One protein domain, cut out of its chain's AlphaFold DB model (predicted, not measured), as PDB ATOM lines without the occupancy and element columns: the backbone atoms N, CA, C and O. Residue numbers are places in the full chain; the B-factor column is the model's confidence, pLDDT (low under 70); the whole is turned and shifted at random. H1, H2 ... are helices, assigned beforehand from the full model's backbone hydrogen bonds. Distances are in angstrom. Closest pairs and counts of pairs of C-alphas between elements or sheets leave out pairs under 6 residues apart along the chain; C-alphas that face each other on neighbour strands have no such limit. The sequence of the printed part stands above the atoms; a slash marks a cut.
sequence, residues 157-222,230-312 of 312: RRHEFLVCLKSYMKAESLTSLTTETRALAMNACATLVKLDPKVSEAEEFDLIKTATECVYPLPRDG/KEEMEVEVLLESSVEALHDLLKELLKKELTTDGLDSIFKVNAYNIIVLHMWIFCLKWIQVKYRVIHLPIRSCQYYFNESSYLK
ATOM      1  N   ARG A 157     131.015 118.078  95.388       91.69
ATOM      2  CA  ARG A 157     131.313 119.352  94.701       91.69
ATOM      3  C   ARG A 157     130.193 120.384  94.768       91.69
ATOM      4  O   ARG A 157     130.303 121.440  94.147       91.69
ATOM      5  N   ARG A 158     129.122 120.109  95.522       95.12
ATOM      6  CA  ARG A 158     127.971 121.019  95.639       95.12
ATOM      7  C   ARG A 158     128.386 122.431  96.059       95.12
ATOM      8  O   ARG A 158     127.919 123.389  95.454       95.12
ATOM      9  N   HIS A 159     129.260 122.554  97.061       94.75
ATOM     10  CA  HIS A 159     129.725 123.852  97.555       94.75
ATOM     11  C   HIS A 159     130.356 124.694  96.437       94.75
ATOM     12  O   HIS A 159     129.975 125.841  96.216       94.75
ATOM     13  N   GLU A 160     131.271 124.100  95.671       94.38
ATOM     14  CA  GLU A 160     131.972 124.785  94.582       94.38
ATOM     15  C   GLU A 160     131.018 125.218  93.462       94.38
ATOM     16  O   GLU A 160     131.185 126.297  92.891       94.38
ATOM     17  N   PHE A 161     129.978 124.424  93.184       96.12
ATOM     18  CA  PHE A 161     128.930 124.815  92.240       96.12
ATOM     19  C   PHE A 161     128.158 126.028  92.759       96.12
ATOM     20  O   PHE A 161     128.014 127.008  92.033       96.12
ATOM     21  N   LEU A 162     127.723 126.013  94.023       96.81
ATOM     22  CA  LEU A 162     127.017 127.148  94.631       96.81
ATOM     23  C   LEU A 162     127.877 128.423  94.630       96.81
ATOM     24  O   LEU A 162     127.370 129.505  94.342       96.81
ATOM     25  N   VAL A 163     129.180 128.316  94.902       95.25
ATOM     26  CA  VAL A 163     130.124 129.449  94.828       95.25
ATOM     27  C   VAL A 163     130.235 130.003  93.404       95.25
ATOM     28  O   VAL A 163     130.180 131.223  93.209       95.25
ATOM     29  N   CYS A 164     130.341 129.131  92.399       94.88
ATOM     30  CA  CYS A 164     130.390 129.545  90.999       94.88
ATOM     31  C   CYS A 164     129.086 130.235  90.559       94.88
ATOM     32  O   CYS A 164     129.121 131.335  90.009       94.88
ATOM     33  N   LEU A 165     127.930 129.643  90.872       96.81
ATOM     34  CA  LEU A 165     126.615 130.193  90.529       96.81
ATOM     35  C   LEU A 165     126.394 131.572  91.162       96.81
ATOM     36  O   LEU A 165     125.966 132.497  90.473       96.81
ATOM     37  N   LYS A 166     126.776 131.753  92.433       95.62
ATOM     38  CA  LYS A 166     126.768 133.070  93.095       95.62
ATOM     39  C   LYS A 166     127.661 134.082  92.378       95.62
ATOM     40  O   LYS A 166     127.274 135.238  92.226       95.62
ATOM     41  N   SER A 167     128.835 133.661  91.914       93.69
ATOM     42  CA  SER A 167     129.730 134.530  91.139       93.69
ATOM     43  C   SER A 167     129.088 134.976  89.821       93.69
ATOM     44  O   SER A 167     129.206 136.144  89.460       93.69
ATOM     45  N   TYR A 168     128.345 134.099  89.138       93.38
ATOM     46  CA  TYR A 168     127.594 134.481  87.937       93.38
ATOM     47  C   TYR A 168     126.463 135.474  88.222       93.38
ATOM     48  O   TYR A 168     126.298 136.416  87.451       93.38
ATOM     49  N   MET A 169     125.733 135.323  89.333       93.38
ATOM     50  CA  MET A 169     124.697 136.290  89.734       93.38
ATOM     51  C   MET A 169     125.283 137.692  89.964       93.38
ATOM     52  O   MET A 169     124.711 138.686  89.506       93.38
ATOM     53  N   LYS A 170     126.438 137.753  90.646       92.00
ATOM     54  CA  LYS A 170     127.159 138.992  90.990       92.00
ATOM     55  C   LYS A 170     127.837 139.657  89.791       92.00
ATOM     56  O   LYS A 170     128.106 140.851  89.843       92.00
ATOM     57  N   ALA A 171     128.146 138.895  88.743       89.06
ATOM     58  CA  ALA A 171     128.806 139.414  87.548       89.06
ATOM     59  C   ALA A 171     127.871 140.253  86.658       89.06
ATOM     60  O   ALA A 171     128.351 141.087  85.893       89.06
ATOM     61  N   GLU A 172     126.553 140.046  86.738       87.06
ATOM     62  CA  GLU A 172     125.589 140.922  86.065       87.06
ATOM     63  C   GLU A 172     125.444 142.263  86.800       87.06
ATOM     64  O   GLU A 172     125.610 142.344  88.018       87.06
ATOM     65  N   SER A 173     125.091 143.326  86.070       85.00
ATOM     66  CA  SER A 173     124.938 144.670  86.642       85.00
ATOM     67  C   SER A 173     123.725 144.762  87.572       85.00
ATOM     68  O   SER A 173     122.628 144.303  87.249       85.00
ATOM     69  N   LEU A 174     123.903 145.342  88.762       84.12
ATOM     70  CA  LEU A 174     122.817 145.550  89.734       84.12
ATOM     71  C   LEU A 174     121.816 146.630  89.294       84.12
ATOM     72  O   LEU A 174     120.728 146.711  89.849       84.12
ATOM     73  N   THR A 175     122.173 147.439  88.297       77.12
ATOM     74  CA  THR A 175     121.355 148.554  87.800       77.12
ATOM     75  C   THR A 175     120.754 148.287  86.422       77.12
ATOM     76  O   THR A 175     119.863 149.011  85.992       77.12
ATOM     77  N   SER A 176     121.222 147.252  85.719       76.56
ATOM     78  CA  SER A 176     120.727 146.885  84.389       76.56
ATOM     79  C   SER A 176     120.846 145.380  84.173       76.56
ATOM     80  O   SER A 176     121.925 144.811  84.346       76.56
ATOM     81  N   LEU A 177     119.746 144.738  83.789       82.00
ATOM     82  CA  LEU A 177     119.705 143.310  83.496       82.00
ATOM     83  C   LEU A 177     119.738 143.109  81.982       82.00
ATOM     84  O   LEU A 177     118.891 143.634  81.266       82.00
ATOM     85  N   THR A 178     120.748 142.394  81.492       84.44
ATOM     86  CA  THR A 178     120.989 142.222  80.050       84.44
ATOM     87  C   THR A 178     120.958 140.764  79.614       84.44
ATOM     88  O   THR A 178     120.902 140.484  78.417       84.44
ATOM     89  N   THR A 179     120.994 139.822  80.558       90.81
ATOM     90  CA  THR A 179     120.907 138.392  80.272       90.81
ATOM     91  C   THR A 179     120.038 137.676  81.307       90.81
ATOM     92  O   THR A 179     119.711 138.208  82.359       90.81
ATOM     93  N   GLU A 180     119.684 136.426  81.018       93.31
ATOM     94  CA  GLU A 180     118.958 135.530  81.936       93.31
ATOM     95  C   GLU A 180     119.870 134.837  82.972       93.31
ATOM     96  O   GLU A 180     119.443 133.916  83.669       93.31
ATOM     97  N   THR A 181     121.146 135.230  83.061       94.06
ATOM     98  CA  THR A 181     122.167 134.513  83.844       94.06
ATOM     99  C   THR A 181     121.777 134.393  85.319       94.06
ATOM    100  O   THR A 181     121.890 133.299  85.876       94.06
ATOM    101  N   ARG A 182     121.280 135.464  85.950       93.56
ATOM    102  CA  ARG A 182     120.780 135.445  87.336       93.56
ATOM    103  C   ARG A 182     119.668 134.431  87.551       93.56
ATOM    104  O   ARG A 182     119.777 133.618  88.468       93.56
ATOM    105  N   ALA A 183     118.633 134.463  86.713       96.50
ATOM    106  CA  ALA A 183     117.499 133.550  86.818       96.50
ATOM    107  C   ALA A 183     117.955 132.090  86.677       96.50
ATOM    108  O   ALA A 183     117.673 131.257  87.540       96.50
ATOM    109  N   LEU A 184     118.761 131.792  85.651       97.94
ATOM    110  CA  LEU A 184     119.318 130.454  85.440       97.94
ATOM    111  C   LEU A 184     120.181 129.992  86.621       97.94
ATOM    112  O   LEU A 184     120.059 128.849  87.066       97.94
ATOM    113  N   ALA A 185     121.043 130.866  87.147       97.88
ATOM    114  CA  ALA A 185     121.913 130.528  88.267       97.88
ATOM    115  C   ALA A 185     121.116 130.261  89.552       97.88
ATOM    116  O   ALA A 185     121.434 129.322  90.281       97.88
ATOM    117  N   MET A 186     120.068 131.047  89.824       98.44
ATOM    118  CA  MET A 186     119.209 130.853  90.998       98.44
ATOM    119  C   MET A 186     118.397 129.563  90.891       98.44
ATOM    120  O   MET A 186     118.329 128.818  91.866       98.44
ATOM    121  N   ASN A 187     117.890 129.233  89.702       98.56
ATOM    122  CA  ASN A 187     117.219 127.958  89.448       98.56
ATOM    123  C   ASN A 187     118.158 126.760  89.659       98.56
ATOM    124  O   ASN A 187     117.787 125.785  90.314       98.56
ATOM    125  N   ALA A 188     119.404 126.847  89.185       98.69
ATOM    126  CA  ALA A 188     120.411 125.818  89.440       98.69
ATOM    127  C   ALA A 188     120.725 125.684  90.943       98.69
ATOM    128  O   ALA A 188     120.804 124.567  91.461       98.69
ATOM    129  N   CYS A 189     120.836 126.801  91.673       98.56
ATOM    130  CA  CYS A 189     120.952 126.782  93.134       98.56
ATOM    131  C   CYS A 189     119.740 126.099  93.787       98.56
ATOM    132  O   CYS A 189     119.934 125.245  94.649       98.56
ATOM    133  N   ALA A 190     118.515 126.409  93.349       98.00
ATOM    134  CA  ALA A 190     117.277 125.826  93.875       98.00
ATOM    135  C   ALA A 190     117.232 124.301  93.687       98.00
ATOM    136  O   ALA A 190     116.730 123.568  94.539       98.00
ATOM    137  N   THR A 191     117.808 123.798  92.595       98.38
ATOM    138  CA  THR A 191     118.022 122.362  92.402       98.38
ATOM    139  C   THR A 191     119.071 121.808  93.369       98.38
ATOM    140  O   THR A 191     118.838 120.780  94.004       98.38
ATOM    141  N   LEU A 192     120.229 122.460  93.501       98.00
ATOM    142  CA  LEU A 192     121.358 121.955  94.295       98.00
ATOM    143  C   LEU A 192     121.083 121.924  95.805       98.00
ATOM    144  O   LEU A 192     121.574 121.026  96.492       98.00
ATOM    145  N   VAL A 193     120.288 122.860  96.333       96.75
ATOM    146  CA  VAL A 193     119.935 122.890  97.766       96.75
ATOM    147  C   VAL A 193     119.026 121.728  98.181       96.75
ATOM    148  O   VAL A 193     118.969 121.392  99.360       96.75
ATOM    149  N   LYS A 194     118.375 121.047  97.224       95.44
ATOM    150  CA  LYS A 194     117.585 119.829  97.482       95.44
ATOM    151  C   LYS A 194     118.446 118.614  97.826       95.44
ATOM    152  O   LYS A 194     117.924 117.650  98.386       95.44
ATOM    153  N   LEU A 195     119.729 118.630  97.459       95.31
ATOM    154  CA  LEU A 195     120.645 117.515  97.693       95.31
ATOM    155  C   LEU A 195     120.905 117.295  99.186       95.31
ATOM    156  O   LEU A 195     120.877 118.241  99.971       95.31
ATOM    157  N   ASP A 196     121.226 116.053  99.546       92.06
ATOM    158  CA  ASP A 196     121.639 115.688 100.901       92.06
ATOM    159  C   ASP A 196     123.170 115.565 101.018       92.06
ATOM    160  O   ASP A 196     123.834 115.180 100.047       92.06
ATOM    161  N   PRO A 197     123.749 115.884 102.195       92.75
ATOM    162  CA  PRO A 197     123.098 116.457 103.388       92.75
ATOM    163  C   PRO A 197     122.653 117.909 103.156       92.75
ATOM    164  O   PRO A 197     123.050 118.495 102.158       92.75
ATOM    165  N   LYS A 198     121.873 118.529 104.053       91.31
ATOM    166  CA  LYS A 198     121.530 119.966 103.955       91.31
ATOM    167  C   LYS A 198     122.798 120.827 103.772       91.31
ATOM    168  O   LYS A 198     123.880 120.448 104.221       91.31
ATOM    169  N   VAL A 199     122.691 121.953 103.063       93.00
ATOM    170  CA  VAL A 199     123.745 122.987 103.073       93.00
ATOM    171  C   VAL A 199     123.930 123.528 104.495       93.00
ATOM    172  O   VAL A 199     122.992 123.497 105.292       93.00
ATOM    173  N   SER A 200     125.135 123.990 104.831       92.00
ATOM    174  CA  SER A 200     125.377 124.587 106.148       92.00
ATOM    175  C   SER A 200     124.634 125.918 106.303       92.00
ATOM    176  O   SER A 200     124.368 126.604 105.316       92.00
ATOM    177  N   GLU A 201     124.348 126.321 107.542       87.62
ATOM    178  CA  GLU A 201     123.678 127.600 107.834       87.62
ATOM    179  C   GLU A 201     124.432 128.803 107.251       87.62
ATOM    180  O   GLU A 201     123.822 129.730 106.723       87.62
ATOM    181  N   ALA A 202     125.768 128.775 107.290       89.62
ATOM    182  CA  ALA A 202     126.599 129.834 106.725       89.62
ATOM    183  C   ALA A 202     126.477 129.914 105.193       89.62
ATOM    184  O   ALA A 202     126.376 131.008 104.634       89.62
ATOM    185  N   GLU A 203     126.463 128.767 104.507       92.12
ATOM    186  CA  GLU A 203     126.256 128.715 103.055       92.12
ATOM    187  C   GLU A 203     124.845 129.151 102.665       92.12
ATOM    188  O   GLU A 203     124.684 129.868 101.676       92.12
ATOM    189  N   GLU A 204     123.839 128.721 103.428       90.50
ATOM    190  CA  GLU A 204     122.439 129.095 103.243       90.50
ATOM    191  C   GLU A 204     122.254 130.609 103.390       90.50
ATOM    192  O   GLU A 204     121.725 131.252 102.480       90.50
ATOM    193  N   PHE A 205     122.764 131.197 104.474       87.62
ATOM    194  CA  PHE A 205     122.708 132.638 104.711       87.62
ATOM    195  C   PHE A 205     123.387 133.434 103.588       87.62
ATOM    196  O   PHE A 205     122.790 134.364 103.044       87.62
ATOM    197  N   ASP A 206     124.612 133.060 103.199       92.62
ATOM    198  CA  ASP A 206     125.345 133.752 102.130       92.62
ATOM    199  C   ASP A 206     124.653 133.612 100.764       92.62
ATOM    200  O   ASP A 206     124.665 134.547  99.955       92.62
ATOM    201  N   LEU A 207     124.010 132.469 100.502       95.31
ATOM    202  CA  LEU A 207     123.228 132.248  99.289       95.31
ATOM    203  C   LEU A 207     121.974 133.128  99.253       95.31
ATOM    204  O   LEU A 207     121.757 133.806  98.248       95.31
ATOM    205  N   ILE A 208     121.189 133.165 100.334       90.94
ATOM    206  CA  ILE A 208     119.996 134.021 100.444       90.94
ATOM    207  C   ILE A 208     120.399 135.489 100.289       90.94
ATOM    208  O   ILE A 208     119.835 136.206  99.458       90.94
ATOM    209  N   LYS A 209     121.416 135.932 101.036       88.94
ATOM    210  CA  LYS A 209     121.942 137.298 100.968       88.94
ATOM    211  C   LYS A 209     122.374 137.656  99.554       88.94
ATOM    212  O   LYS A 209     121.869 138.621  98.995       88.94
ATOM    213  N   THR A 210     123.216 136.835  98.932       93.94
ATOM    214  CA  THR A 210     123.667 137.076  97.556       93.94
ATOM    215  C   THR A 210     122.495 137.160  96.573       93.94
ATOM    216  O   THR A 210     122.447 138.087  95.768       93.94
ATOM    217  N   ALA A 211     121.554 136.212  96.620       93.75
ATOM    218  CA  ALA A 211     120.439 136.160  95.677       93.75
ATOM    219  C   ALA A 211     119.516 137.384  95.822       93.75
ATOM    220  O   ALA A 211     119.159 138.013  94.828       93.75
ATOM    221  N   THR A 212     119.195 137.776  97.056       89.81
ATOM    222  CA  THR A 212     118.379 138.969  97.339       89.81
ATOM    223  C   THR A 212     119.076 140.268  96.920       89.81
ATOM    224  O   THR A 212     118.458 141.104  96.257       89.81
ATOM    225  N   GLU A 213     120.372 140.414  97.208       89.62
ATOM    226  CA  GLU A 213     121.188 141.569  96.800       89.62
ATOM    227  C   GLU A 213     121.323 141.689  95.276       89.62
ATOM    228  O   GLU A 213     121.483 142.794  94.769       89.62
ATOM    229  N   CYS A 214     121.226 140.583  94.532       91.00
ATOM    230  CA  CYS A 214     121.286 140.602  93.067       91.00
ATOM    231  C   CYS A 214     119.953 140.965  92.392       91.00
ATOM    232  O   CYS A 214     119.956 141.295  91.206       91.00
ATOM    233  N   VAL A 215     118.826 140.877  93.107       88.31
ATOM    234  CA  VAL A 215     117.481 141.034  92.527       88.31
ATOM    235  C   VAL A 215     116.779 142.294  93.023       88.31
ATOM    236  O   VAL A 215     116.197 143.016  92.220       88.31
ATOM    237  N   TYR A 216     116.826 142.600  94.322       85.81
ATOM    238  CA  TYR A 216     116.070 143.732  94.869       85.81
ATOM    239  C   TYR A 216     116.517 145.122  94.401       85.81
ATOM    240  O   TYR A 216     115.635 145.966  94.249       85.81
ATOM    241  N   PRO A 217     117.813 145.395  94.148       84.62
ATOM    242  CA  PRO A 217     118.236 146.692  93.621       84.62
ATOM    243  C   PRO A 217     117.808 146.952  92.173       84.62
ATOM    244  O   PRO A 217     117.983 148.072  91.692       84.62
ATOM    245  N   LEU A 218     117.286 145.942  91.464       80.06
ATOM    246  CA  LEU A 218     116.927 146.093  90.061       80.06
ATOM    247  C   LEU A 218     115.759 147.076  89.904       80.06
ATOM    248  O   LEU A 218     114.771 146.982  90.640       80.06
ATOM    249  N   PRO A 219     115.847 148.007  88.939       71.25
ATOM    250  CA  PRO A 219     114.790 148.976  88.706       71.25
ATOM    251  C   PRO A 219     113.516 148.251  88.264       71.25
ATOM    252  O   PRO A 219     113.514 147.540  87.264       71.25
ATOM    253  N   ARG A 220     112.434 148.442  89.025       66.62
ATOM    254  CA  ARG A 220     111.106 147.883  88.719       66.62
ATOM    255  C   ARG A 220     110.340 148.724  87.709       66.62
ATOM    256  O   ARG A 220     109.608 148.181  86.898       66.62
ATOM    257  N   ASP A 221     110.612 150.025  87.719       58.19
ATOM    258  CA  ASP A 221     109.973 151.014  86.862       58.19
ATOM    259  C   ASP A 221     111.029 151.663  85.958       58.19
ATOM    260  O   ASP A 221     111.377 152.821  86.161       58.19
ATOM    261  N   GLY A 222     111.635 150.900  85.034       51.09
ATOM    262  CA  GLY A 222     112.435 151.425  83.906       51.09
ATOM    263  C   GLY A 222     113.398 152.588  84.215       51.09
ATOM    264  O   GLY A 222     113.560 153.491  83.393       51.09
ATOM    265  N   LYS A 230     110.550 147.089  72.136       68.75
ATOM    266  CA  LYS A 230     110.953 145.681  72.337       68.75
ATOM    267  C   LYS A 230     111.989 145.469  73.454       68.75
ATOM    268  O   LYS A 230     111.917 144.467  74.153       68.75
ATOM    269  N   GLU A 231     112.922 146.405  73.644       73.38
ATOM    270  CA  GLU A 231     113.961 146.294  74.686       73.38
ATOM    271  C   GLU A 231     113.400 146.409  76.111       73.38
ATOM    272  O   GLU A 231     113.916 145.774  77.021       73.38
ATOM    273  N   GLU A 232     112.344 147.201  76.313       75.38
ATOM    274  CA  GLU A 232     111.672 147.346  77.612       75.38
ATOM    275  C   GLU A 232     111.007 146.034  78.029       75.38
ATOM    276  O   GLU A 232     111.224 145.546  79.135       75.38
ATOM    277  N   MET A 233     110.303 145.409  77.082       77.25
ATOM    278  CA  MET A 233     109.664 144.106  77.259       77.25
ATOM    279  C   MET A 233     110.683 142.993  77.537       77.25
ATOM    280  O   MET A 233     110.447 142.134  78.380       77.25
ATOM    281  N   GLU A 234     111.838 143.000  76.862       82.69
ATOM    282  CA  GLU A 234     112.909 142.034  77.140       82.69
ATOM    283  C   GLU A 234     113.472 142.203  78.562       82.69
ATOM    284  O   GLU A 234     113.668 141.209  79.259       82.69
ATOM    285  N   VAL A 235     113.681 143.438  79.031       83.94
ATOM    286  CA  VAL A 235     114.151 143.702  80.405       83.94
ATOM    287  C   VAL A 235     113.107 143.292  81.448       83.94
ATOM    288  O   VAL A 235     113.474 142.704  82.465       83.94
ATOM    289  N   GLU A 236     111.824 143.551  81.193       84.81
ATOM    290  CA  GLU A 236     110.717 143.148  82.069       84.81
ATOM    291  C   GLU A 236     110.650 141.622  82.228       84.81
ATOM    292  O   GLU A 236     110.633 141.122  83.353       84.81
ATOM    293  N   VAL A 237     110.745 140.870  81.123       88.06
ATOM    294  CA  VAL A 237     110.776 139.394  81.141       88.06
ATOM    295  C   VAL A 237     111.974 138.862  81.934       88.06
ATOM    296  O   VAL A 237     111.847 137.901  82.701       88.06
ATOM    297  N   LEU A 238     113.150 139.478  81.779       90.50
ATOM    298  CA  LEU A 238     114.344 139.090  82.534       90.50
ATOM    299  C   LEU A 238     114.191 139.383  84.036       90.50
ATOM    300  O   LEU A 238     114.644 138.586  84.869       90.50
ATOM    301  N   LEU A 239     113.558 140.506  84.390       88.31
ATOM    302  CA  LEU A 239     113.278 140.874  85.776       88.31
ATOM    303  C   LEU A 239     112.287 139.894  86.410       88.31
ATOM    304  O   LEU A 239     112.576 139.365  87.485       88.31
ATOM    305  N   GLU A 240     111.171 139.611  85.739       87.75
ATOM    306  CA  GLU A 240     110.165 138.647  86.195       87.75
ATOM    307  C   GLU A 240     110.797 137.271  86.425       87.75
ATOM    308  O   GLU A 240     110.699 136.722  87.524       87.75
ATOM    309  N   SER A 241     111.567 136.781  85.448       91.12
ATOM    310  CA  SER A 241     112.283 135.503  85.550       91.12
ATOM    311  C   SER A 241     113.258 135.473  86.732       91.12
ATOM    312  O   SER A 241     113.414 134.449  87.400       91.12
ATOM    313  N   SER A 242     113.932 136.592  87.019       90.88
ATOM    314  CA  SER A 242     114.866 136.692  88.148       90.88
ATOM    315  C   SER A 242     114.140 136.684  89.494       90.88
ATOM    316  O   SER A 242     114.600 136.041  90.438       90.88
ATOM    317  N   VAL A 243     112.998 137.368  89.592       88.31
ATOM    318  CA  VAL A 243     112.162 137.379  90.802       88.31
ATOM    319  C   VAL A 243     111.541 136.004  91.050       88.31
ATOM    320  O   VAL A 243     111.558 135.524  92.184       88.31
ATOM    321  N   GLU A 244     111.037 135.341  90.009       89.44
ATOM    322  CA  GLU A 244     110.486 133.987  90.114       89.44
ATOM    323  C   GLU A 244     111.551 132.984  90.573       89.44
ATOM    324  O   GLU A 244     111.333 132.256  91.545       89.44
ATOM    325  N   ALA A 245     112.739 133.016  89.964       94.69
ATOM    326  CA  ALA A 245     113.849 132.148  90.348       94.69
ATOM    327  C   ALA A 245     114.325 132.393  91.794       94.69
ATOM    328  O   ALA A 245     114.648 131.439  92.509       94.69
ATOM    329  N   LEU A 246     114.328 133.651  92.264       93.50
ATOM    330  CA  LEU A 246     114.587 133.968  93.673       93.50
ATOM    331  C   LEU A 246     113.523 133.340  94.578       93.50
ATOM    332  O   LEU A 246     113.863 132.677  95.559       93.50
ATOM    333  N   HIS A 247     112.240 133.523  94.259       86.44
ATOM    334  CA  HIS A 247     111.154 132.941  95.044       86.44
ATOM    335  C   HIS A 247     111.256 131.418  95.118       86.44
ATOM    336  O   HIS A 247     111.075 130.848  96.195       86.44
ATOM    337  N   ASP A 248     111.553 130.752  94.008       88.88
ATOM    338  CA  ASP A 248     111.682 129.300  93.977       88.88
ATOM    339  C   ASP A 248     112.893 128.806  94.767       88.88
ATOM    340  O   ASP A 248     112.759 127.856  95.540       88.88
ATOM    341  N   LEU A 249     114.034 129.496  94.695       94.31
ATOM    342  CA  LEU A 249     115.188 129.199  95.547       94.31
ATOM    343  C   LEU A 249     114.831 129.275  97.038       94.31
ATOM    344  O   LEU A 249     115.118 128.341  97.791       94.31
ATOM    345  N   LEU A 250     114.167 130.352  97.464       88.50
ATOM    346  CA  LEU A 250     113.756 130.524  98.860       88.50
ATOM    347  C   LEU A 250     112.745 129.456  99.294       88.50
ATOM    348  O   LEU A 250     112.847 128.926 100.401       88.50
ATOM    349  N   LYS A 251     111.800 129.082  98.421       85.00
ATOM    350  CA  LYS A 251     110.859 127.982  98.688       85.00
ATOM    351  C   LYS A 251     111.587 126.656  98.902       85.00
ATOM    352  O   LYS A 251     111.190 125.899  99.784       85.00
ATOM    353  N   GLU A 252     112.600 126.339  98.101       90.88
ATOM    354  CA  GLU A 252     113.329 125.070  98.229       90.88
ATOM    355  C   GLU A 252     114.202 125.014  99.488       90.88
ATOM    356  O   GLU A 252     114.247 123.969 100.140       90.88
ATOM    357  N   LEU A 253     114.800 126.138  99.895       88.19
ATOM    358  CA  LEU A 253     115.486 126.253 101.188       88.19
ATOM    359  C   LEU A 253     114.517 126.024 102.361       88.19
ATOM    360  O   LEU A 253     114.772 125.164 103.203       88.19
ATOM    361  N   LEU A 254     113.346 126.679 102.350       82.88
ATOM    362  CA  LEU A 254     112.305 126.470 103.369       82.88
ATOM    363  C   LEU A 254     111.818 125.026 103.433       82.88
ATOM    364  O   LEU A 254     111.605 124.490 104.515       82.88
ATOM    365  N   LYS A 255     111.620 124.374 102.284       83.31
ATOM    366  CA  LYS A 255     111.171 122.975 102.250       83.31
ATOM    367  C   LYS A 255     112.184 122.027 102.885       83.31
ATOM    368  O   LYS A 255     111.770 120.984 103.391       83.31
ATOM    369  N   LYS A 256     113.481 122.353 102.844       82.69
ATOM    370  CA  LYS A 256     114.513 121.544 103.500       82.69
ATOM    371  C   LYS A 256     114.510 121.688 105.014       82.69
ATOM    372  O   LYS A 256     114.886 120.729 105.682       82.69
ATOM    373  N   GLU A 257     114.040 122.813 105.546       69.06
ATOM    374  CA  GLU A 257     113.856 122.991 106.982       69.06
ATOM    375  C   GLU A 257     112.649 123.889 107.310       69.06
ATOM    376  O   GLU A 257     112.746 125.111 107.407       69.06
ATOM    377  N   LEU A 258     111.487 123.261 107.522       63.28
ATOM    378  CA  LEU A 258     110.249 123.932 107.941       63.28
ATOM    379  C   LEU A 258     110.225 124.164 109.465       63.28
ATOM    380  O   LEU A 258     109.295 123.739 110.153       63.28
ATOM    381  N   THR A 259     111.262 124.804 110.003       60.28
ATOM    382  CA  THR A 259     111.362 125.189 111.421       60.28
ATOM    383  C   THR A 259     111.199 126.701 111.580       60.28
ATOM    384  O   THR A 259     111.308 127.469 110.620       60.28
ATOM    385  N   THR A 260     110.923 127.158 112.805       57.53
ATOM    386  CA  THR A 260     110.953 128.594 113.139       57.53
ATOM    387  C   THR A 260     112.321 129.210 112.848       57.53
ATOM    388  O   THR A 260     112.382 130.357 112.421       57.53
ATOM    389  N   ASP A 261     113.389 128.425 112.989       61.25
ATOM    390  CA  ASP A 261     114.769 128.857 112.766       61.25
ATOM    391  C   ASP A 261     115.093 128.987 111.267       61.25
ATOM    392  O   ASP A 261     115.755 129.945 110.856       61.25
ATOM    393  N   GLY A 262     114.560 128.091 110.424       60.28
ATOM    394  CA  GLY A 262     114.626 128.210 108.962       60.28
ATOM    395  C   GLY A 262     113.874 129.442 108.444       60.28
ATOM    396  O   GLY A 262     114.385 130.189 107.605       60.28
ATOM    397  N   LEU A 263     112.696 129.727 109.011       63.22
ATOM    398  CA  LEU A 263     111.962 130.968 108.743       63.22
ATOM    399  C   LEU A 263     112.767 132.197 109.185       63.22
ATOM    400  O   LEU A 263     112.977 133.108 108.383       63.22
ATOM    401  N   ASP A 264     113.264 132.218 110.423       64.12
ATOM    402  CA  ASP A 264     114.077 133.323 110.942       64.12
ATOM    403  C   ASP A 264     115.339 133.555 110.098       64.12
ATOM    404  O   ASP A 264     115.724 134.702 109.891       64.12
ATOM    405  N   SER A 265     115.965 132.511 109.553       64.06
ATOM    406  CA  SER A 265     117.151 132.634 108.692       64.06
ATOM    407  C   SER A 265     116.852 133.359 107.378       64.06
ATOM    408  O   SER A 265     117.615 134.239 106.972       64.06
ATOM    409  N   ILE A 266     115.702 133.082 106.755       64.00
ATOM    410  CA  ILE A 266     115.247 133.823 105.568       64.00
ATOM    411  C   ILE A 266     114.850 135.255 105.928       64.00
ATOM    412  O   ILE A 266     115.107 136.174 105.150       64.00
ATOM    413  N   PHE A 267     114.253 135.480 107.098       62.78
ATOM    414  CA  PHE A 267     113.790 136.809 107.501       62.78
ATOM    415  C   PHE A 267     114.906 137.726 108.022       62.78
ATOM    416  O   PHE A 267     114.857 138.925 107.751       62.78
ATOM    417  N   LYS A 268     115.948 137.193 108.675       63.31
ATOM    418  CA  LYS A 268     117.116 137.954 109.167       63.31
ATOM    419  C   LYS A 268     117.824 138.734 108.061       63.31
ATOM    420  O   LYS A 268     118.244 139.862 108.283       63.31
ATOM    421  N   VAL A 269     117.929 138.153 106.867       57.88
ATOM    422  CA  VAL A 269     118.566 138.792 105.698       57.88
ATOM    423  C   VAL A 269     117.706 139.925 105.125       57.88
ATOM    424  O   VAL A 269     118.202 140.860 104.505       57.88
ATOM    425  N   ASN A 270     116.399 139.841 105.338       53.47
ATOM    426  CA  ASN A 270     115.381 140.526 104.557       53.47
ATOM    427  C   ASN A 270     114.679 141.657 105.344       53.47
ATOM    428  O   ASN A 270     113.856 142.390 104.802       53.47
ATOM    429  N   ALA A 271     115.019 141.852 106.618       49.03
ATOM    430  CA  ALA A 271     114.315 142.768 107.513       49.03
ATOM    431  C   ALA A 271     114.406 144.270 107.156       49.03
ATOM    432  O   ALA A 271     113.640 145.067 107.685       49.03
ATOM    433  N   TYR A 272     115.282 144.659 106.224       45.94
ATOM    434  CA  TYR A 272     115.476 146.057 105.815       45.94
ATOM    435  C   TYR A 272     114.735 146.463 104.527       45.94
ATOM    436  O   TYR A 272     114.918 147.582 104.056       45.94
ATOM    437  N   ASN A 273     113.909 145.592 103.927       49.94
ATOM    438  CA  ASN A 273     113.287 145.861 102.621       49.94
ATOM    439  C   ASN A 273     111.751 145.730 102.667       49.94
ATOM    440  O   ASN A 273     111.232 144.654 102.933       49.94
ATOM    441  N   ILE A 274     110.994 146.785 102.338       47.34
ATOM    442  CA  ILE A 274     109.504 146.815 102.344       47.34
ATOM    443  C   ILE A 274     108.872 145.683 101.503       47.34
ATOM    444  O   ILE A 274     107.780 145.194 101.786       47.34
ATOM    445  N   ILE A 275     109.591 145.200 100.494       48.94
ATOM    446  CA  ILE A 275     109.201 144.080  99.625       48.94
ATOM    447  C   ILE A 275     109.097 142.763 100.403       48.94
ATOM    448  O   ILE A 275     108.255 141.909 100.113       48.94
ATOM    449  N   VAL A 276     109.913 142.616 101.441       49.69
ATOM    450  CA  VAL A 276     109.935 141.441 102.307       49.69
ATOM    451  C   VAL A 276     108.655 141.361 103.112       49.69
ATOM    452  O   VAL A 276     108.207 140.252 103.356       49.69
ATOM    453  N   LEU A 277     108.000 142.484 103.420       47.75
ATOM    454  CA  LEU A 277     106.682 142.508 104.058       47.75
ATOM    455  C   LEU A 277     105.608 141.819 103.189       47.75
ATOM    456  O   LEU A 277     104.762 141.088 103.699       47.75
ATOM    457  N   HIS A 278     105.673 141.981 101.862       50.34
ATOM    458  CA  HIS A 278     104.784 141.279 100.926       50.34
ATOM    459  C   HIS A 278     105.109 139.785 100.834       50.34
ATOM    460  O   HIS A 278     104.201 138.950 100.837       50.34
ATOM    461  N   MET A 279     106.397 139.437 100.821       51.38
ATOM    462  CA  MET A 279     106.852 138.047 100.899       51.38
ATOM    463  C   MET A 279     106.456 137.401 102.240       51.38
ATOM    464  O   MET A 279     106.095 136.228 102.282       51.38
ATOM    465  N   TRP A 280     106.420 138.193 103.316       56.19
ATOM    466  CA  TRP A 280     105.929 137.846 104.648       56.19
ATOM    467  C   TRP A 280     104.456 137.435 104.606       56.19
ATOM    468  O   TRP A 280     104.094 136.341 105.042       56.19
ATOM    469  N   ILE A 281     103.614 138.274 103.998       54.62
ATOM    470  CA  ILE A 281     102.178 138.021 103.815       54.62
ATOM    471  C   ILE A 281     101.950 136.780 102.942       54.62
ATOM    472  O   ILE A 281     101.051 135.988 103.228       54.62
ATOM    473  N   PHE A 282     102.759 136.587 101.899       52.53
ATOM    474  CA  PHE A 282     102.638 135.436 101.007       52.53
ATOM    475  C   PHE A 282     103.067 134.125 101.683       52.53
ATOM    476  O   PHE A 282     102.316 133.151 101.638       52.53
ATOM    477  N   CYS A 283     104.213 134.103 102.370       53.81
ATOM    478  CA  CYS A 283     104.684 132.940 103.127       53.81
ATOM    479  C   CYS A 283     103.726 132.572 104.268       53.81
ATOM    480  O   CYS A 283     103.398 131.397 104.425       53.81
ATOM    481  N   LEU A 284     103.207 133.554 105.015       55.72
ATOM    482  CA  LEU A 284     102.211 133.309 106.063       55.72
ATOM    483  C   LEU A 284     100.906 132.753 105.496       55.72
ATOM    484  O   LEU A 284     100.410 131.749 106.007       55.72
ATOM    485  N   LYS A 285     100.381 133.334 104.407       51.66
ATOM    486  CA  LYS A 285      99.186 132.805 103.732       51.66
ATOM    487  C   LYS A 285      99.416 131.389 103.206       51.66
ATOM    488  O   LYS A 285      98.542 130.541 103.358       51.66
ATOM    489  N   TRP A 286     100.580 131.103 102.628       53.81
ATOM    490  CA  TRP A 286     100.892 129.777 102.093       53.81
ATOM    491  C   TRP A 286     101.006 128.715 103.196       53.81
ATOM    492  O   TRP A 286     100.434 127.631 103.066       53.81
ATOM    493  N   ILE A 287     101.672 129.035 104.309       52.16
ATOM    494  CA  ILE A 287     101.805 128.131 105.461       52.16
ATOM    495  C   ILE A 287     100.449 127.908 106.147       52.16
ATOM    496  O   ILE A 287     100.095 126.763 106.440       52.16
ATOM    497  N   GLN A 288      99.648 128.964 106.335       52.09
ATOM    498  CA  GLN A 288      98.302 128.863 106.911       52.09
ATOM    499  C   GLN A 288      97.369 127.994 106.057       52.09
ATOM    500  O   GLN A 288      96.669 127.135 106.595       52.09
ATOM    501  N   VAL A 289      97.388 128.171 104.731       53.34
ATOM    502  CA  VAL A 289      96.528 127.421 103.803       53.34
ATOM    503  C   VAL A 289      96.945 125.954 103.703       53.34
ATOM    504  O   VAL A 289      96.084 125.076 103.684       53.34
ATOM    505  N   LYS A 290      98.251 125.663 103.650       45.31
ATOM    506  CA  LYS A 290      98.737 124.304 103.371       45.31
ATOM    507  C   LYS A 290      98.856 123.413 104.610       45.31
ATOM    508  O   LYS A 290      98.683 122.205 104.484       45.31
ATOM    509  N   TYR A 291      99.115 123.985 105.789       47.66
ATOM    510  CA  TYR A 291      99.404 123.209 107.004       47.66
ATOM    511  C   TYR A 291      98.412 123.426 108.161       47.66
ATOM    512  O   TYR A 291      98.579 122.803 109.205       47.66
ATOM    513  N   ARG A 292      97.374 124.272 108.007       47.91
ATOM    514  CA  ARG A 292      96.396 124.618 109.072       47.91
ATOM    515  C   ARG A 292      97.047 125.006 110.413       47.91
ATOM    516  O   ARG A 292      96.482 124.771 111.480       47.91
ATOM    517  N   VAL A 293      98.236 125.603 110.381       46.69
ATOM    518  CA  VAL A 293      98.927 126.056 111.594       46.69
ATOM    519  C   VAL A 293      98.380 127.433 111.969       46.69
ATOM    520  O   VAL A 293      98.567 128.398 111.232       46.69
ATOM    521  N   ILE A 294      97.662 127.514 113.095       43.16
ATOM    522  CA  ILE A 294      96.933 128.724 113.528       43.16
ATOM    523  C   ILE A 294      97.847 129.721 114.269       43.16
ATOM    524  O   ILE A 294      97.569 130.916 114.266       43.16
ATOM    525  N   HIS A 295      98.980 129.280 114.829       46.19
ATOM    526  CA  HIS A 295      99.897 130.155 115.566       46.19
ATOM    527  C   HIS A 295     101.365 129.804 115.311       46.19
ATOM    528  O   HIS A 295     101.858 128.779 115.771       46.19
ATOM    529  N   LEU A 296     102.074 130.692 114.612       41.84
ATOM    530  CA  LEU A 296     103.535 130.724 114.560       41.84
ATOM    531  C   LEU A 296     104.018 131.827 115.519       41.84
ATOM    532  O   LEU A 296     103.762 133.002 115.246       41.84
ATOM    533  N   PRO A 297     104.685 131.502 116.642       42.69
ATOM    534  CA  PRO A 297     105.250 132.501 117.539       42.69
ATOM    535  C   PRO A 297     106.596 132.970 116.975       42.69
ATOM    536  O   PRO A 297     107.655 132.495 117.374       42.69
ATOM    537  N   ILE A 298     106.567 133.881 116.003       47.06
ATOM    538  CA  ILE A 298     107.791 134.431 115.406       47.06
ATOM    539  C   ILE A 298     108.270 135.583 116.299       47.06
ATOM    540  O   ILE A 298     107.771 136.705 116.210       47.06
ATOM    541  N   ARG A 299     109.225 135.303 117.196       42.47
ATOM    542  CA  ARG A 299     109.804 136.295 118.132       42.47
ATOM    543  C   ARG A 299     110.393 137.515 117.418       42.47
ATOM    544  O   ARG A 299     110.301 138.624 117.936       42.47
ATOM    545  N   SER A 300     110.929 137.328 116.213       40.78
ATOM    546  CA  SER A 300     111.497 138.394 115.381       40.78
ATOM    547  C   SER A 300     110.461 139.456 114.976       40.78
ATOM    548  O   SER A 300     110.812 140.609 114.751       40.78
ATOM    549  N   CYS A 301     109.167 139.123 114.945       39.22
ATOM    550  CA  CYS A 301     108.113 140.022 114.454       39.22
ATOM    551  C   CYS A 301     107.695 141.095 115.435       39.22
ATOM    552  O   CYS A 301     107.301 142.179 115.016       39.22
ATOM    553  N   GLN A 302     107.792 140.811 116.729       36.03
ATOM    554  CA  GLN A 302     107.432 141.775 117.764       36.03
ATOM    555  C   GLN A 302     108.411 142.952 117.816       36.03
ATOM    556  O   GLN A 302     108.033 144.038 118.242       36.03
ATOM    557  N   TYR A 303     109.639 142.760 117.326       36.62
ATOM    558  CA  TYR A 303     110.631 143.825 117.229       36.62
ATOM    559  C   TYR A 303     110.356 144.745 116.025       36.62
ATOM    560  O   TYR A 303     110.256 145.957 116.187       36.62
ATOM    561  N   TYR A 304     110.105 144.178 114.837       36.88
ATOM    562  CA  TYR A 304     109.884 144.965 113.612       36.88
ATOM    563  C   TYR A 304     108.492 145.614 113.512       36.88
ATOM    564  O   TYR A 304     108.362 146.687 112.924       36.88
ATOM    565  N   PHE A 305     107.450 145.026 114.122       35.81
ATOM    566  CA  PHE A 305     106.141 145.692 114.223       35.81
ATOM    567  C   PHE A 305     106.207 146.962 115.075       35.81
ATOM    568  O   PHE A 305     105.511 147.927 114.771       35.81
ATOM    569  N   ASN A 306     107.060 146.975 116.105       34.97
ATOM    570  CA  ASN A 306     107.218 148.130 116.980       34.97
ATOM    571  C   ASN A 306     108.067 149.243 116.347       34.97
ATOM    572  O   ASN A 306     107.796 150.405 116.631       34.97
ATOM    573  N   GLU A 307     109.028 148.942 115.467       34.34
ATOM    574  CA  GLU A 307     109.800 149.984 114.761       34.34
ATOM    575  C   GLU A 307     109.021 150.661 113.620       34.34
ATOM    576  O   GLU A 307     109.150 151.868 113.422       34.34
ATOM    577  N   SER A 308     108.139 149.937 112.922       30.50
ATOM    578  CA  SER A 308     107.280 150.509 111.865       30.50
ATOM    579  C   SER A 308     106.306 151.576 112.393       30.50
ATOM    580  O   SER A 308     105.994 152.546 111.704       30.50
ATOM    581  N   SER A 309     105.890 151.480 113.660       31.45
ATOM    582  CA  SER A 309     105.076 152.513 114.320       31.45
ATOM    583  C   SER A 309     105.798 153.847 114.572       31.45
ATOM    584  O   SER A 309     105.123 154.819 114.914       31.45
ATOM    585  N   TYR A 310     107.121 153.921 114.381       32.41
ATOM    586  CA  TYR A 310     107.912 155.154 114.526       32.41
ATOM    587  C   TYR A 310     108.296 155.809 113.191       32.41
ATOM    588  O   TYR A 310     108.861 156.900 113.198       32.41
ATOM    589  N   LEU A 311     107.958 155.191 112.056       31.42
ATOM    590  CA  LEU A 311     108.140 155.759 110.718       31.42
ATOM    591  C   LEU A 311     106.767 156.133 110.136       31.42
ATOM    592  O   LEU A 311     106.243 155.461 109.248       31.42
ATOM    593  N   LYS A 312     106.166 157.189 110.694       31.97
ATOM    594  CA  LYS A 312     105.087 157.960 110.057       31.97
ATOM    595  C   LYS A 312     105.661 159.207 109.407       31.97
ATOM    596  O   LYS A 312     106.541 159.826 110.044       31.97
TER     597      LYS A 312
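What this domain is: This is residues 157 to 222 and 230 to 312 of the 312 residues of the protein "HEAT repeat-containing protein 7A" of Crassostrea gigas (UniProt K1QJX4). Helices H1 to H5 form an up-and-down bundle, each running against the one before it, with H1, H3 and H5 in one layer and H2 and H4 in the other. H6 and H7 lie loosely near H5, and residues 305 to 312 stick out. The printed part has 149 residues with seven named helices, H1 to H7 in chain order, and no named strand; its class is all helix. It is compact, with a radius of gyration of the C-alphas of 16.2 A and spans of 44 by 44 by 26 A.

How they stand to each other: Start with H1, residues 158 to 171, which touches H2, residues 181 to 192, in a hairpin; their closest C-alphas, Met 169 and Arg 182, are 4.7 A apart. H3, residues 201 to 215, touches H1, the same way at a shallow tilt of 23 degrees, closest at C-alphas 169 and 214, 6.4 A. H4, residues 230 to 256, touches H2, closest at C-alphas 190 and 249, 4.3 A, and H3, closest at 211 and 246, 6.6 A. H5, residues 260 to 270, touches H3 at a steep tilt of 38 degrees, closest at C-alphas 209 and 269, 6.0 A. H4 and H5, a hairpin, only just touch, with 3 pairs of C-alphas within 8 A, through residues 250 to 254 of H4 alone; the closest are 254 and 262, 6.3 A. H6, residues 274 to 291, is close to H5 but not clearly touching, closest at C-alphas 270 and 276, 6.0 A; so is H7, residues 299 to 308, at 264 and 300, 7.2 A. H6 and H7 are apart. In H1 to H4 every O i to N i+4 pair is within hydrogen-bond range; in H5 5 of 7, in H6 13 of 14 and in H7 3 of 6 are.

Where its parts are: Find C-alpha 158 at (127.971, 121.019, 95.639), where H1 begins its 20.1 A. H2 measures 16.4 A and H3 21.3 A. H4, 39.6 A long, ends at C-alpha 256 (114.513, 121.544, 103.500). H5 measures 15.4 A, H6 26.1 A and H7 15.7 A, ending at C-alpha 308 (107.280, 150.509, 111.865).

The domain as a whole: The C-alphas of Arg 157 and Lys 312, the two farthest apart, are 49.1 A apart. Residues 223 to 229 are not printed; C-alphas 222 and 230 are 13.0 A apart across this cut. Of the links printed whole, none is long. The mean pLDDT of the printed part is 73.9; residues 220 to 222, 230 and 257 to 312 are under 70.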